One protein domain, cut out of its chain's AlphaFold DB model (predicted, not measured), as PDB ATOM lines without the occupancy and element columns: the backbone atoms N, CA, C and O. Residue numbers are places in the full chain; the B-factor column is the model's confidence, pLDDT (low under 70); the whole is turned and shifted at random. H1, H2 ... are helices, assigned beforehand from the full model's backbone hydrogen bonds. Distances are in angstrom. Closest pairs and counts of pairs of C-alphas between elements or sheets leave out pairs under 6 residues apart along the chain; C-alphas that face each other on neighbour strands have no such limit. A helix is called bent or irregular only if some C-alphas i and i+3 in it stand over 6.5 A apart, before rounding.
ATOM      1  N   LEU A 323      -1.444  52.638 -17.254       96.44
ATOM      2  CA  LEU A 323      -1.128  52.810 -15.834       96.44
ATOM      3  C   LEU A 323      -2.360  52.662 -14.938       96.44
ATOM      4  O   LEU A 323      -2.257  52.028 -13.894       96.44
ATOM      5  N   GLN A 324      -3.517  53.167 -15.369       95.75
ATOM      6  CA  GLN A 324      -4.803  52.994 -14.689       95.75
ATOM      7  C   GLN A 324      -5.101  51.509 -14.445       95.75
ATOM      8  O   GLN A 324      -5.302  51.098 -13.305       95.75
ATOM      9  N   LYS A 325      -5.037  50.682 -15.498       94.69
ATOM     10  CA  LYS A 325      -5.254  49.228 -15.399       94.69
ATOM     11  C   LYS A 325      -4.264  48.556 -14.448       94.69
ATOM     12  O   LYS A 325      -4.646  47.696 -13.658       94.69
ATOM     13  N   GLN A 326      -2.991  48.942 -14.518       95.62
ATOM     14  CA  GLN A 326      -1.939  48.339 -13.699       95.62
ATOM     15  C   GLN A 326      -2.046  48.713 -12.216       95.62
ATOM     16  O   GLN A 326      -1.849  47.857 -11.354       95.62
ATOM     17  N   HIS A 327      -2.383  49.965 -11.905       96.50
ATOM     18  CA  HIS A 327      -2.578  50.419 -10.526       96.50
ATOM     19  C   HIS A 327      -3.838  49.823  -9.898       96.50
ATOM     20  O   HIS A 327      -3.787  49.377  -8.756       96.50
ATOM     21  N   VAL A 328      -4.927  49.679 -10.657       96.00
ATOM     22  CA  VAL A 328      -6.124  48.957 -10.189       96.00
ATOM     23  C   VAL A 328      -5.794  47.494  -9.895       96.00
ATOM     24  O   VAL A 328      -6.135  46.985  -8.831       96.00
ATOM     25  N   ALA A 329      -5.054  46.821 -10.783       94.19
ATOM     26  CA  ALA A 329      -4.603  45.452 -10.540       94.19
ATOM     27  C   ALA A 329      -3.705  45.339  -9.292       94.19
ATOM     28  O   ALA A 329      -3.799  44.353  -8.559       94.19
ATOM     29  N   ARG A 330      -2.859  46.346  -9.027       94.50
ATOM     30  CA  ARG A 330      -2.036  46.426  -7.810       94.50
ATOM     31  C   ARG A 330      -2.906  46.558  -6.558       94.50
ATOM     32  O   ARG A 330      -2.726  45.753  -5.653       94.50
ATOM     33  N   LYS A 331      -3.873  47.479  -6.546       95.12
ATOM     34  CA  LYS A 331      -4.816  47.671  -5.428       95.12
ATOM     35  C   LYS A 331      -5.658  46.429  -5.147       95.12
ATOM     36  O   LYS A 331      -5.842  46.059  -3.999       95.12
ATOM     37  N   ILE A 332      -6.117  45.738  -6.189       94.06
ATOM     38  CA  ILE A 332      -6.861  44.476  -6.041       94.06
ATOM     39  C   ILE A 332      -5.964  43.379  -5.458       94.06
ATOM     40  O   ILE A 332      -6.404  42.584  -4.633       94.06
ATOM     41  N   LYS A 333      -4.694  43.314  -5.876       93.12
ATOM     42  CA  LYS A 333      -3.731  42.367  -5.306       93.12
ATOM     43  C   LYS A 333      -3.447  42.667  -3.833       93.12
ATOM     44  O   LYS A 333      -3.371  41.725  -3.051       93.12
ATOM     45  N   GLU A 334      -3.280  43.935  -3.477       92.75
ATOM     46  CA  GLU A 334      -3.115  44.401  -2.095       92.75
ATOM     47  C   GLU A 334      -4.328  44.003  -1.251       92.75
ATOM     48  O   GLU A 334      -4.177  43.239  -0.302       92.75
ATOM     49  N   ALA A 335      -5.536  44.339  -1.714       91.19
ATOM     50  CA  ALA A 335      -6.783  43.974  -1.049       91.19
ATOM     51  C   ALA A 335      -6.919  42.461  -0.798       91.19
ATOM     52  O   ALA A 335      -7.304  42.023   0.282       91.19
ATOM     53  N   ARG A 336      -6.533  41.636  -1.780       89.06
ATOM     54  CA  ARG A 336      -6.507  40.170  -1.645       89.06
ATOM     55  C   ARG A 336      -5.443  39.658  -0.677       89.06
ATOM     56  O   ARG A 336      -5.654  38.626  -0.049       89.06
ATOM     57  N   THR A 337      -4.282  40.309  -0.630       88.88
ATOM     58  CA  THR A 337      -3.139  39.864   0.183       88.88
ATOM     59  C   THR A 337      -3.395  40.144   1.657       88.88
ATOM     60  O   THR A 337      -3.169  39.269   2.490       88.88
ATOM     61  N   ASP A 338      -3.919  41.333   1.946       87.75
ATOM     62  CA  ASP A 338      -4.141  41.809   3.311       87.75
ATOM     63  C   ASP A 338      -5.554  41.490   3.818       87.75
ATOM     64  O   ASP A 338      -5.851  41.683   4.995       87.75
ATOM     65  N   ASN A 339      -6.405  40.945   2.941       86.56
ATOM     66  CA  ASN A 339      -7.823  40.699   3.191       86.56
ATOM     67  C   ASN A 339      -8.562  41.963   3.664       86.56
ATOM     68  O   ASN A 339      -9.398  41.913   4.563       86.56
ATOM     69  N   ASP A 340      -8.217  43.096   3.050       88.19
ATOM     70  CA  ASP A 340      -8.720  44.429   3.374       88.19
ATOM     71  C   ASP A 340      -9.308  45.082   2.118       88.19
ATOM     72  O   ASP A 340      -8.727  45.040   1.035       88.19
ATOM     73  N   LEU A 341     -10.483  45.689   2.248       88.88
ATOM     74  CA  LEU A 341     -11.180  46.356   1.152       88.88
ATOM     75  C   LEU A 341     -10.810  47.828   1.002       88.88
ATOM     76  O   LEU A 341     -11.112  48.420  -0.041       88.88
ATOM     77  N   GLU A 342     -10.128  48.416   1.985       92.06
ATOM     78  CA  GLU A 342      -9.767  49.830   1.961       92.06
ATOM     79  C   GLU A 342      -9.011  50.243   0.679       92.06
ATOM     80  O   GLU A 342      -9.373  51.270   0.097       92.06
ATOM     81  N   PRO A 343      -8.070  49.447   0.115       93.75
ATOM     82  CA  PRO A 343      -7.371  49.823  -1.115       93.75
ATOM     83  C   PRO A 343      -8.278  50.034  -2.336       93.75
ATOM     84  O   PRO A 343      -7.895  50.784  -3.242       93.75
ATOM     85  N   ILE A 344      -9.444  49.378  -2.393       94.75
ATOM     86  CA  ILE A 344     -10.354  49.386  -3.554       94.75
ATOM     87  C   ILE A 344     -11.684  50.099  -3.295       94.75
ATOM     88  O   ILE A 344     -12.463  50.287  -4.228       94.75
ATOM     89  N   LYS A 345     -11.932  50.537  -2.062       93.50
ATOM     90  CA  LYS A 345     -13.162  51.207  -1.622       93.50
ATOM     91  C   LYS A 345     -13.590  52.365  -2.521       93.50
ATOM     92  O   LYS A 345     -14.732  52.398  -2.973       93.50
ATOM     93  N   ASP A 346     -12.667  53.266  -2.851       92.38
ATOM     94  CA  ASP A 346     -12.961  54.419  -3.712       92.38
ATOM     95  C   ASP A 346     -13.326  54.003  -5.144       92.38
ATOM     96  O   ASP A 346     -14.132  54.660  -5.803       92.38
ATOM     97  N   ILE A 347     -12.761  52.891  -5.630       95.00
ATOM     98  CA  ILE A 347     -13.071  52.343  -6.956       95.00
ATOM     99  C   ILE A 347     -14.501  51.805  -6.960       95.00
ATOM    100  O   ILE A 347     -15.271  52.127  -7.863       95.00
ATOM    101  N   VAL A 348     -14.873  51.024  -5.941       94.06
ATOM    102  CA  VAL A 348     -16.231  50.474  -5.809       94.06
ATOM    103  C   VAL A 348     -17.251  51.602  -5.660       94.06
ATOM    104  O   VAL A 348     -18.234  51.619  -6.396       94.06
ATOM    105  N   ALA A 349     -16.983  52.595  -4.808       92.25
ATOM    106  CA  ALA A 349     -17.856  53.757  -4.635       92.25
ATOM    107  C   ALA A 349     -18.033  54.562  -5.938       92.25
ATOM    108  O   ALA A 349     -19.121  55.058  -6.232       92.25
ATOM    109  N   ALA A 350     -16.980  54.678  -6.754       91.88
ATOM    110  CA  ALA A 350     -17.069  55.335  -8.055       91.88
ATOM    111  C   ALA A 350     -17.916  54.537  -9.062       91.88
ATOM    112  O   ALA A 350     -18.666  55.138  -9.829       91.88
ATOM    113  N   ILE A 351     -17.824  53.201  -9.054       92.94
ATOM    114  CA  ILE A 351     -18.693  52.322  -9.856       92.94
ATOM    115  C   ILE A 351     -20.143  52.456  -9.394       92.94
ATOM    116  O   ILE A 351     -21.030  52.635 -10.222       92.94
ATOM    117  N   GLU A 352     -20.384  52.425  -8.087       90.69
ATOM    118  CA  GLU A 352     -21.714  52.546  -7.490       90.69
ATOM    119  C   GLU A 352     -22.394  53.867  -7.853       90.69
ATOM    120  O   GLU A 352     -23.569  53.878  -8.210       90.69
ATOM    121  N   LYS A 353     -21.644  54.974  -7.864       89.62
ATOM    122  CA  LYS A 353     -22.158  56.285  -8.275       89.62
ATOM    123  C   LYS A 353     -22.610  56.332  -9.742       89.62
ATOM    124  O   LYS A 353     -23.541  57.069 -10.058       89.62
ATOM    125  N   GLU A 354     -21.942  55.595 -10.629       88.31
ATOM    126  CA  GLU A 354     -22.307  55.507 -12.052       88.31
ATOM    127  C   GLU A 354     -23.388  54.451 -12.328       88.31
ATOM    128  O   GLU A 354     -24.042  54.484 -13.372       88.31
ATOM    129  N   ALA A 355     -23.582  53.494 -11.420       85.38
ATOM    130  CA  ALA A 355     -24.576  52.449 -11.584       85.38
ATOM    131  C   ALA A 355     -25.995  53.024 -11.439       85.38
ATOM    132  O   ALA A 355     -26.372  53.583 -10.411       85.38
ATOM    133  N   SER A 356     -26.824  52.856 -12.471       71.00
ATOM    134  CA  SER A 356     -28.244  53.215 -12.412       71.00
ATOM    135  C   SER A 356     -28.979  52.335 -11.396       71.00
ATOM    136  O   SER A 356     -29.073  51.123 -11.573       71.00
ATOM    137  N   THR A 357     -29.580  52.942 -10.373       63.28
ATOM    138  CA  THR A 357     -30.217  52.232  -9.245       63.28
ATOM    139  C   THR A 357     -31.577  51.592  -9.560       63.28
ATOM    140  O   THR A 357     -32.140  50.911  -8.709       63.28
ATOM    141  N   ASN A 358     -32.129  51.795 -10.761       60.34
ATOM    142  CA  ASN A 358     -33.528  51.473 -11.081       60.34
ATOM    143  C   ASN A 358     -33.690  50.422 -12.190       60.34
ATOM    144  O   ASN A 358     -34.561  50.562 -13.050       60.34
ATOM    145  N   THR A 359     -32.877  49.365 -12.203       67.62
ATOM    146  CA  THR A 359     -33.203  48.191 -13.029       67.62
ATOM    147  C   THR A 359     -34.033  47.203 -12.213       67.62
ATOM    148  O   THR A 359     -33.735  46.928 -11.049       67.62
ATOM    149  N   THR A 360     -35.068  46.625 -12.830       70.88
ATOM    150  CA  THR A 360     -35.857  45.530 -12.235       70.88
ATOM    151  C   THR A 360     -34.956  44.375 -11.788       70.88
ATOM    152  O   THR A 360     -35.211  43.744 -10.769       70.88
ATOM    153  N   PHE A 361     -33.861  44.146 -12.521       77.38
ATOM    154  CA  PHE A 361     -32.845  43.150 -12.195       77.38
ATOM    155  C   PHE A 361     -32.229  43.384 -10.804       77.38
ATOM    156  O   PHE A 361     -32.269  42.494  -9.955       77.38
ATOM    157  N   LEU A 362     -31.700  44.588 -10.548       79.31
ATOM    158  CA  LEU A 362     -31.029  44.911  -9.286       79.31
ATOM    159  C   LEU A 362     -32.013  44.882  -8.110       79.31
ATOM    160  O   LEU A 362     -31.672  44.394  -7.035       79.31
ATOM    161  N   GLN A 363     -33.261  45.299  -8.339       75.62
ATOM    162  CA  GLN A 363     -34.332  45.205  -7.344       75.62
ATOM    163  C   GLN A 363     -34.673  43.767  -6.948       75.62
ATOM    164  O   GLN A 363     -35.224  43.576  -5.872       75.62
ATOM    165  N   GLN A 364     -34.371  42.761  -7.766       75.62
ATOM    166  CA  GLN A 364     -34.585  41.349  -7.422       75.62
ATOM    167  C   GLN A 364     -33.348  40.707  -6.776       75.62
ATOM    168  O   GLN A 364     -33.489  39.761  -6.013       75.62
ATOM    169  N   HIS A 365     -32.150  41.244  -7.032       77.44
ATOM    170  CA  HIS A 365     -30.878  40.655  -6.591       77.44
ATOM    171  C   HIS A 365     -30.306  41.257  -5.304       77.44
ATOM    172  O   HIS A 365     -29.516  40.599  -4.628       77.44
ATOM    173  N   ILE A 366     -30.679  42.496  -4.973       83.00
ATOM    174  CA  ILE A 366     -30.074  43.269  -3.884       83.00
ATOM    175  C   ILE A 366     -31.121  43.667  -2.842       83.00
ATOM    176  O   ILE A 366     -32.196  44.177  -3.189       83.00
ATOM    177  N   GLY A 367     -30.804  43.444  -1.565       78.69
ATOM    178  CA  GLY A 367     -31.601  43.837  -0.402       78.69
ATOM    179  C   GLY A 367     -31.779  42.715   0.625       78.69
ATOM    180  O   GLY A 367     -31.230  41.626   0.492       78.69
ATOM    181  N   GLU A 368     -32.576  42.979   1.657       72.00
ATOM    182  CA  GLU A 368     -32.861  42.006   2.718       72.00
ATOM    183  C   GLU A 368     -33.540  40.742   2.155       72.00
ATOM    184  O   GLU A 368     -34.446  40.835   1.324       72.00
ATOM    185  N   GLY A 369     -33.056  39.562   2.559       69.38
ATOM    186  CA  GLY A 369     -33.537  38.262   2.071       69.38
ATOM    187  C   GLY A 369     -33.102  37.885   0.646       69.38
ATOM    188  O   GLY A 369     -33.536  36.858   0.131       69.38
ATOM    189  N   LYS A 370     -32.253  38.688  -0.006       77.44
ATOM    190  CA  LYS A 370     -31.759  38.439  -1.373       77.44
ATOM    191  C   LYS A 370     -30.301  37.964  -1.379       77.44
ATOM    192  O   LYS A 370     -29.629  38.063  -0.353       77.44
ATOM    193  N   PRO A 371     -29.783  37.478  -2.529       74.25
ATOM    194  CA  PRO A 371     -28.416  36.960  -2.615       74.25
ATOM    195  C   PRO A 371     -27.324  37.955  -2.209       74.25
ATOM    196  O   PRO A 371     -26.271  37.524  -1.750       74.25
ATOM    197  N   TYR A 372     -27.558  39.262  -2.367       81.31
ATOM    198  CA  TYR A 372     -26.638  40.302  -1.906       81.31
ATOM    199  C   TYR A 372     -27.322  41.280  -0.949       81.31
ATOM    200  O   TYR A 372     -28.427  41.746  -1.247       81.31
ATOM    201  N   PRO A 373     -26.651  41.663   0.154       80.94
ATOM    202  CA  PRO A 373     -27.215  42.587   1.136       80.94
ATOM    203  C   PRO A 373     -27.378  44.004   0.573       80.94
ATOM    204  O   PRO A 373     -28.366  44.680   0.855       80.94
ATOM    205  N   ASP A 374     -26.427  44.448  -0.252       85.44
ATOM    206  CA  ASP A 374     -26.370  45.803  -0.790       85.44
ATOM    207  C   ASP A 374     -25.640  45.858  -2.149       85.44
ATOM    208  O   ASP A 374     -24.977  44.910  -2.585       85.44
ATOM    209  N   MET A 375     -25.795  46.995  -2.836       86.69
ATOM    210  CA  MET A 375     -25.204  47.252  -4.153       86.69
ATOM    211  C   MET A 375     -23.679  47.293  -4.108       86.69
ATOM    212  O   MET A 375     -23.014  46.838  -5.038       86.69
ATOM    213  N   HIS A 376     -23.128  47.841  -3.030       88.56
ATOM    214  CA  HIS A 376     -21.700  48.034  -2.860       88.56
ATOM    215  C   HIS A 376     -20.963  46.688  -2.849       88.56
ATOM    216  O   HIS A 376     -20.019  46.479  -3.609       88.56
ATOM    217  N   THR A 377     -21.457  45.742  -2.052       87.12
ATOM    218  CA  THR A 377     -20.981  44.358  -1.943       87.12
ATOM    219  C   THR A 377     -21.072  43.636  -3.288       87.12
ATOM    220  O   THR A 377     -20.121  42.973  -3.702       87.12
ATOM    221  N   TYR A 378     -22.173  43.817  -4.020       89.31
ATOM    222  CA  TYR A 378     -22.354  43.207  -5.336       89.31
ATOM    223  C   TYR A 378     -21.367  43.748  -6.387       89.31
ATOM    224  O   TYR A 378     -20.692  42.984  -7.081       89.31
ATOM    225  N   LEU A 379     -21.223  45.073  -6.483       91.94
ATOM    226  CA  LEU A 379     -20.298  45.717  -7.424       91.94
ATOM    227  C   LEU A 379     -18.832  45.438  -7.082       91.94
ATOM    228  O   LEU A 379     -18.008  45.286  -7.989       91.94
ATOM    229  N   ARG A 380     -18.508  45.329  -5.790       92.06
ATOM    230  CA  ARG A 380     -17.202  44.872  -5.307       92.06
ATOM    231  C   ARG A 380     -16.878  43.486  -5.854       92.06
ATOM    232  O   ARG A 380     -15.799  43.307  -6.411       92.06
ATOM    233  N   ASP A 381     -17.797  42.531  -5.758       91.12
ATOM    234  CA  ASP A 381     -17.547  41.157  -6.206       91.12
ATOM    235  C   ASP A 381     -17.375  41.071  -7.728       91.12
ATOM    236  O   ASP A 381     -16.472  40.385  -8.216       91.12
ATOM    237  N   ILE A 382     -18.138  41.868  -8.488       93.38
ATOM    238  CA  ILE A 382     -17.935  42.035  -9.938       93.38
ATOM    239  C   ILE A 382     -16.538  42.608 -10.230       93.38
ATOM    240  O   ILE A 382     -15.826  42.112 -11.112       93.38
ATOM    241  N   LEU A 383     -16.109  43.633  -9.484       94.19
ATOM    242  CA  LEU A 383     -14.773  44.216  -9.610       94.19
ATOM    243  C   LEU A 383     -13.676  43.190  -9.303       94.19
ATOM    244  O   LEU A 383     -12.678  43.135 -10.021       94.19
ATOM    245  N   LEU A 384     -13.845  42.347  -8.287       92.19
ATOM    246  CA  LEU A 384     -12.850  41.337  -7.925       92.19
ATOM    247  C   LEU A 384     -12.642  40.309  -9.044       92.19
ATOM    248  O   LEU A 384     -11.491  39.983  -9.371       92.19
ATOM    249  N   ILE A 385     -13.719  39.863  -9.700       92.00
ATOM    250  CA  ILE A 385     -13.634  38.848 -10.762       92.00
ATOM    251  C   ILE A 385     -13.218  39.401 -12.134       92.00
ATOM    252  O   ILE A 385     -12.615  38.659 -12.910       92.00
ATOM    253  N   ASP A 386     -13.468  40.683 -12.441       93.25
ATOM    254  CA  ASP A 386     -13.127  41.296 -13.743       93.25
ATOM    255  C   ASP A 386     -12.268  42.574 -13.636       93.25
ATOM    256  O   ASP A 386     -12.212  43.377 -14.563       93.25
ATOM    257  N   SER A 387     -11.515  42.760 -12.547       92.00
ATOM    258  CA  SER A 387     -10.674  43.959 -12.318       92.00
ATOM    259  C   SER A 387      -9.735  44.328 -13.471       92.00
ATOM    260  O   SER A 387      -9.442  45.501 -13.691       92.00
ATOM    261  N   LYS A 388      -9.278  43.343 -14.255       89.38
ATOM    262  CA  LYS A 388      -8.395  43.550 -15.420       89.38
ATOM    263  C   LYS A 388      -9.032  44.394 -16.524       89.38
ATOM    264  O   LYS A 388      -8.314  44.923 -17.375       89.38
ATOM    265  N   SER A 389     -10.357  44.476 -16.556       90.19
ATOM    266  CA  SER A 389     -11.079  45.254 -17.554       90.19
ATOM    267  C   SER A 389     -11.328  46.701 -17.147       90.19
ATOM    268  O   SER A 389     -11.699  47.512 -17.998       90.19
ATOM    269  N   TYR A 390     -11.097  47.031 -15.876       93.00
ATOM    270  CA  TYR A 390     -11.377  48.350 -15.345       93.00
ATOM    271  C   TYR A 390     -10.498  49.413 -16.012       93.00
ATOM    272  O   TYR A 390      -9.274  49.301 -16.080       93.00
ATOM    273  N   GLN A 391     -11.137  50.478 -16.485       91.44
ATOM    274  CA  GLN A 391     -10.467  51.656 -17.035       91.44
ATOM    275  C   GLN A 391     -11.106  52.915 -16.455       91.44
ATOM    276  O   GLN A 391     -10.432  53.697 -15.788       91.44
ATOM    277  N   THR A 392     -12.418  53.050 -16.620       92.44
ATOM    278  CA  THR A 392     -13.248  54.018 -15.899       92.44
ATOM    279  C   THR A 392     -14.466  53.300 -15.317       92.44
ATOM    280  O   THR A 392     -14.822  52.234 -15.832       92.44
ATOM    281  N   PRO A 393     -15.140  53.864 -14.298       92.12
ATOM    282  CA  PRO A 393     -16.374  53.292 -13.760       92.12
ATOM    283  C   PRO A 393     -17.439  53.043 -14.842       92.12
ATOM    284  O   PRO A 393     -17.957  51.936 -14.970       92.12
ATOM    285  N   GLN A 394     -17.676  54.032 -15.708       91.31
ATOM    286  CA  GLN A 394     -18.642  53.938 -16.805       91.31
ATOM    287  C   GLN A 394     -18.290  52.828 -17.812       91.31
ATOM    288  O   GLN A 394     -19.151  52.042 -18.203       91.31
ATOM    289  N   GLN A 395     -17.023  52.737 -18.234       92.19
ATOM    290  CA  GLN A 395     -16.584  51.700 -19.177       92.19
ATOM    291  C   GLN A 395     -16.632  50.305 -18.550       92.19
ATOM    292  O   GLN A 395     -16.968  49.334 -19.229       92.19
ATOM    293  N   PHE A 396     -16.312  50.210 -17.258       93.50
ATOM    294  CA  PHE A 396     -16.387  48.968 -16.505       93.50
ATOM    295  C   PHE A 396     -17.829  48.452 -16.428       93.50
ATOM    296  O   PHE A 396     -18.067  47.289 -16.751       93.50
ATOM    297  N   LEU A 397     -18.790  49.324 -16.103       92.00
ATOM    298  CA  LEU A 397     -20.218  48.988 -16.088       92.00
ATOM    299  C   LEU A 397     -20.743  48.617 -17.473       92.00
ATOM    300  O   LEU A 397     -21.411  47.600 -17.609       92.00
ATOM    301  N   ALA A 398     -20.410  49.386 -18.513       91.44
ATOM    302  CA  ALA A 398     -20.849  49.086 -19.877       91.44
ATOM    303  C   ALA A 398     -20.362  47.704 -20.347       91.44
ATOM    304  O   ALA A 398     -21.100  46.942 -20.971       91.44
ATOM    305  N   ARG A 399     -19.119  47.343 -20.007       92.44
ATOM    306  CA  ARG A 399     -18.571  46.015 -20.297       92.44
ATOM    307  C   ARG A 399     -19.259  44.913 -19.488       92.44
ATOM    308  O   ARG A 399     -19.469  43.827 -20.020       92.44
ATOM    309  N   ASN A 400     -19.589  45.188 -18.232       93.50
ATOM    310  CA  ASN A 400     -20.198  44.247 -17.293       93.50
ATOM    311  C   ASN A 400     -21.721  44.432 -17.175       93.50
ATOM    312  O   ASN A 400     -22.319  44.051 -16.171       93.50
TER     313      ASN A 400
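Overview. This is residues 323 to 400 of the 553 residues of the protein "Glutamyl-tRNA synthetase" of Cercospora zeina (UniProt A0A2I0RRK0). Two helices, H2 and H4, cross nearly at right angles in the middle, with H1 across one end and the short H5 packed on H2. At the other end, residues 355 to 374 loop away from this core and back, with the short H3 in the loop, touching no helix. The printed part has 78 residues with five named helices, H1 to H5 in chain order, and no named strand; the class is all helix. It is compact, with a radius of gyration of the C-alphas of 12.7 A, and spans 35 by 26 by 17 A.

Along the chain. H1, residues 323 to 338, begins at C-alpha 323 (-1.128, 52.810, -15.834) and is 22.3 A long. H2, residues 342 to 354, measures 19.6 A and is irregular: C-alphas 343 and 346 are 7.7 A apart. H3 is residues 360 to 365, 9.0 A. H4, residues 375 to 389, measures 19.6 A and is irregular, with C-alphas 385 and 388 8.4 A apart. H5, residues 393 to 399, 10.0 A, ends at C-alpha 399 (-18.571, 46.015, -20.297).

Arrangement. The hub, H2, touches H1, H4 and H5; helix packing is mostly crossed, without shallow tilts. H1 and H2 run opposite ways at a steep tilt of 55 degrees, closest at the C-alphas of Lys 331 and Pro 343, 5.5 A. H2 touches H4 with residues 348 to 352 alone, about perpendicular at 77 degrees; the closest C-alphas, of Val 348 and Arg 380, are 5.7 A apart. The closest C-alphas of H2 and H5 are those of Ile 351 and Pro 393, 4.6 A. H1 touches H4, closest at the C-alphas of Ala 329 and Lys 388, 6.5 A. H3 and H4 are near each other. Every O i to N i+4 pair is within hydrogen-bond range in H1, H3 and H5, against 7 of 9 in H2 and 9 of 11 in H4.

Size, cuts and confidence. The farthest C-alphas, of Leu 323 and Gly 369, are 39.8 A apart. The printed part has no cut and no long link. Residues 357 to 359 and 369 have pLDDT under 70.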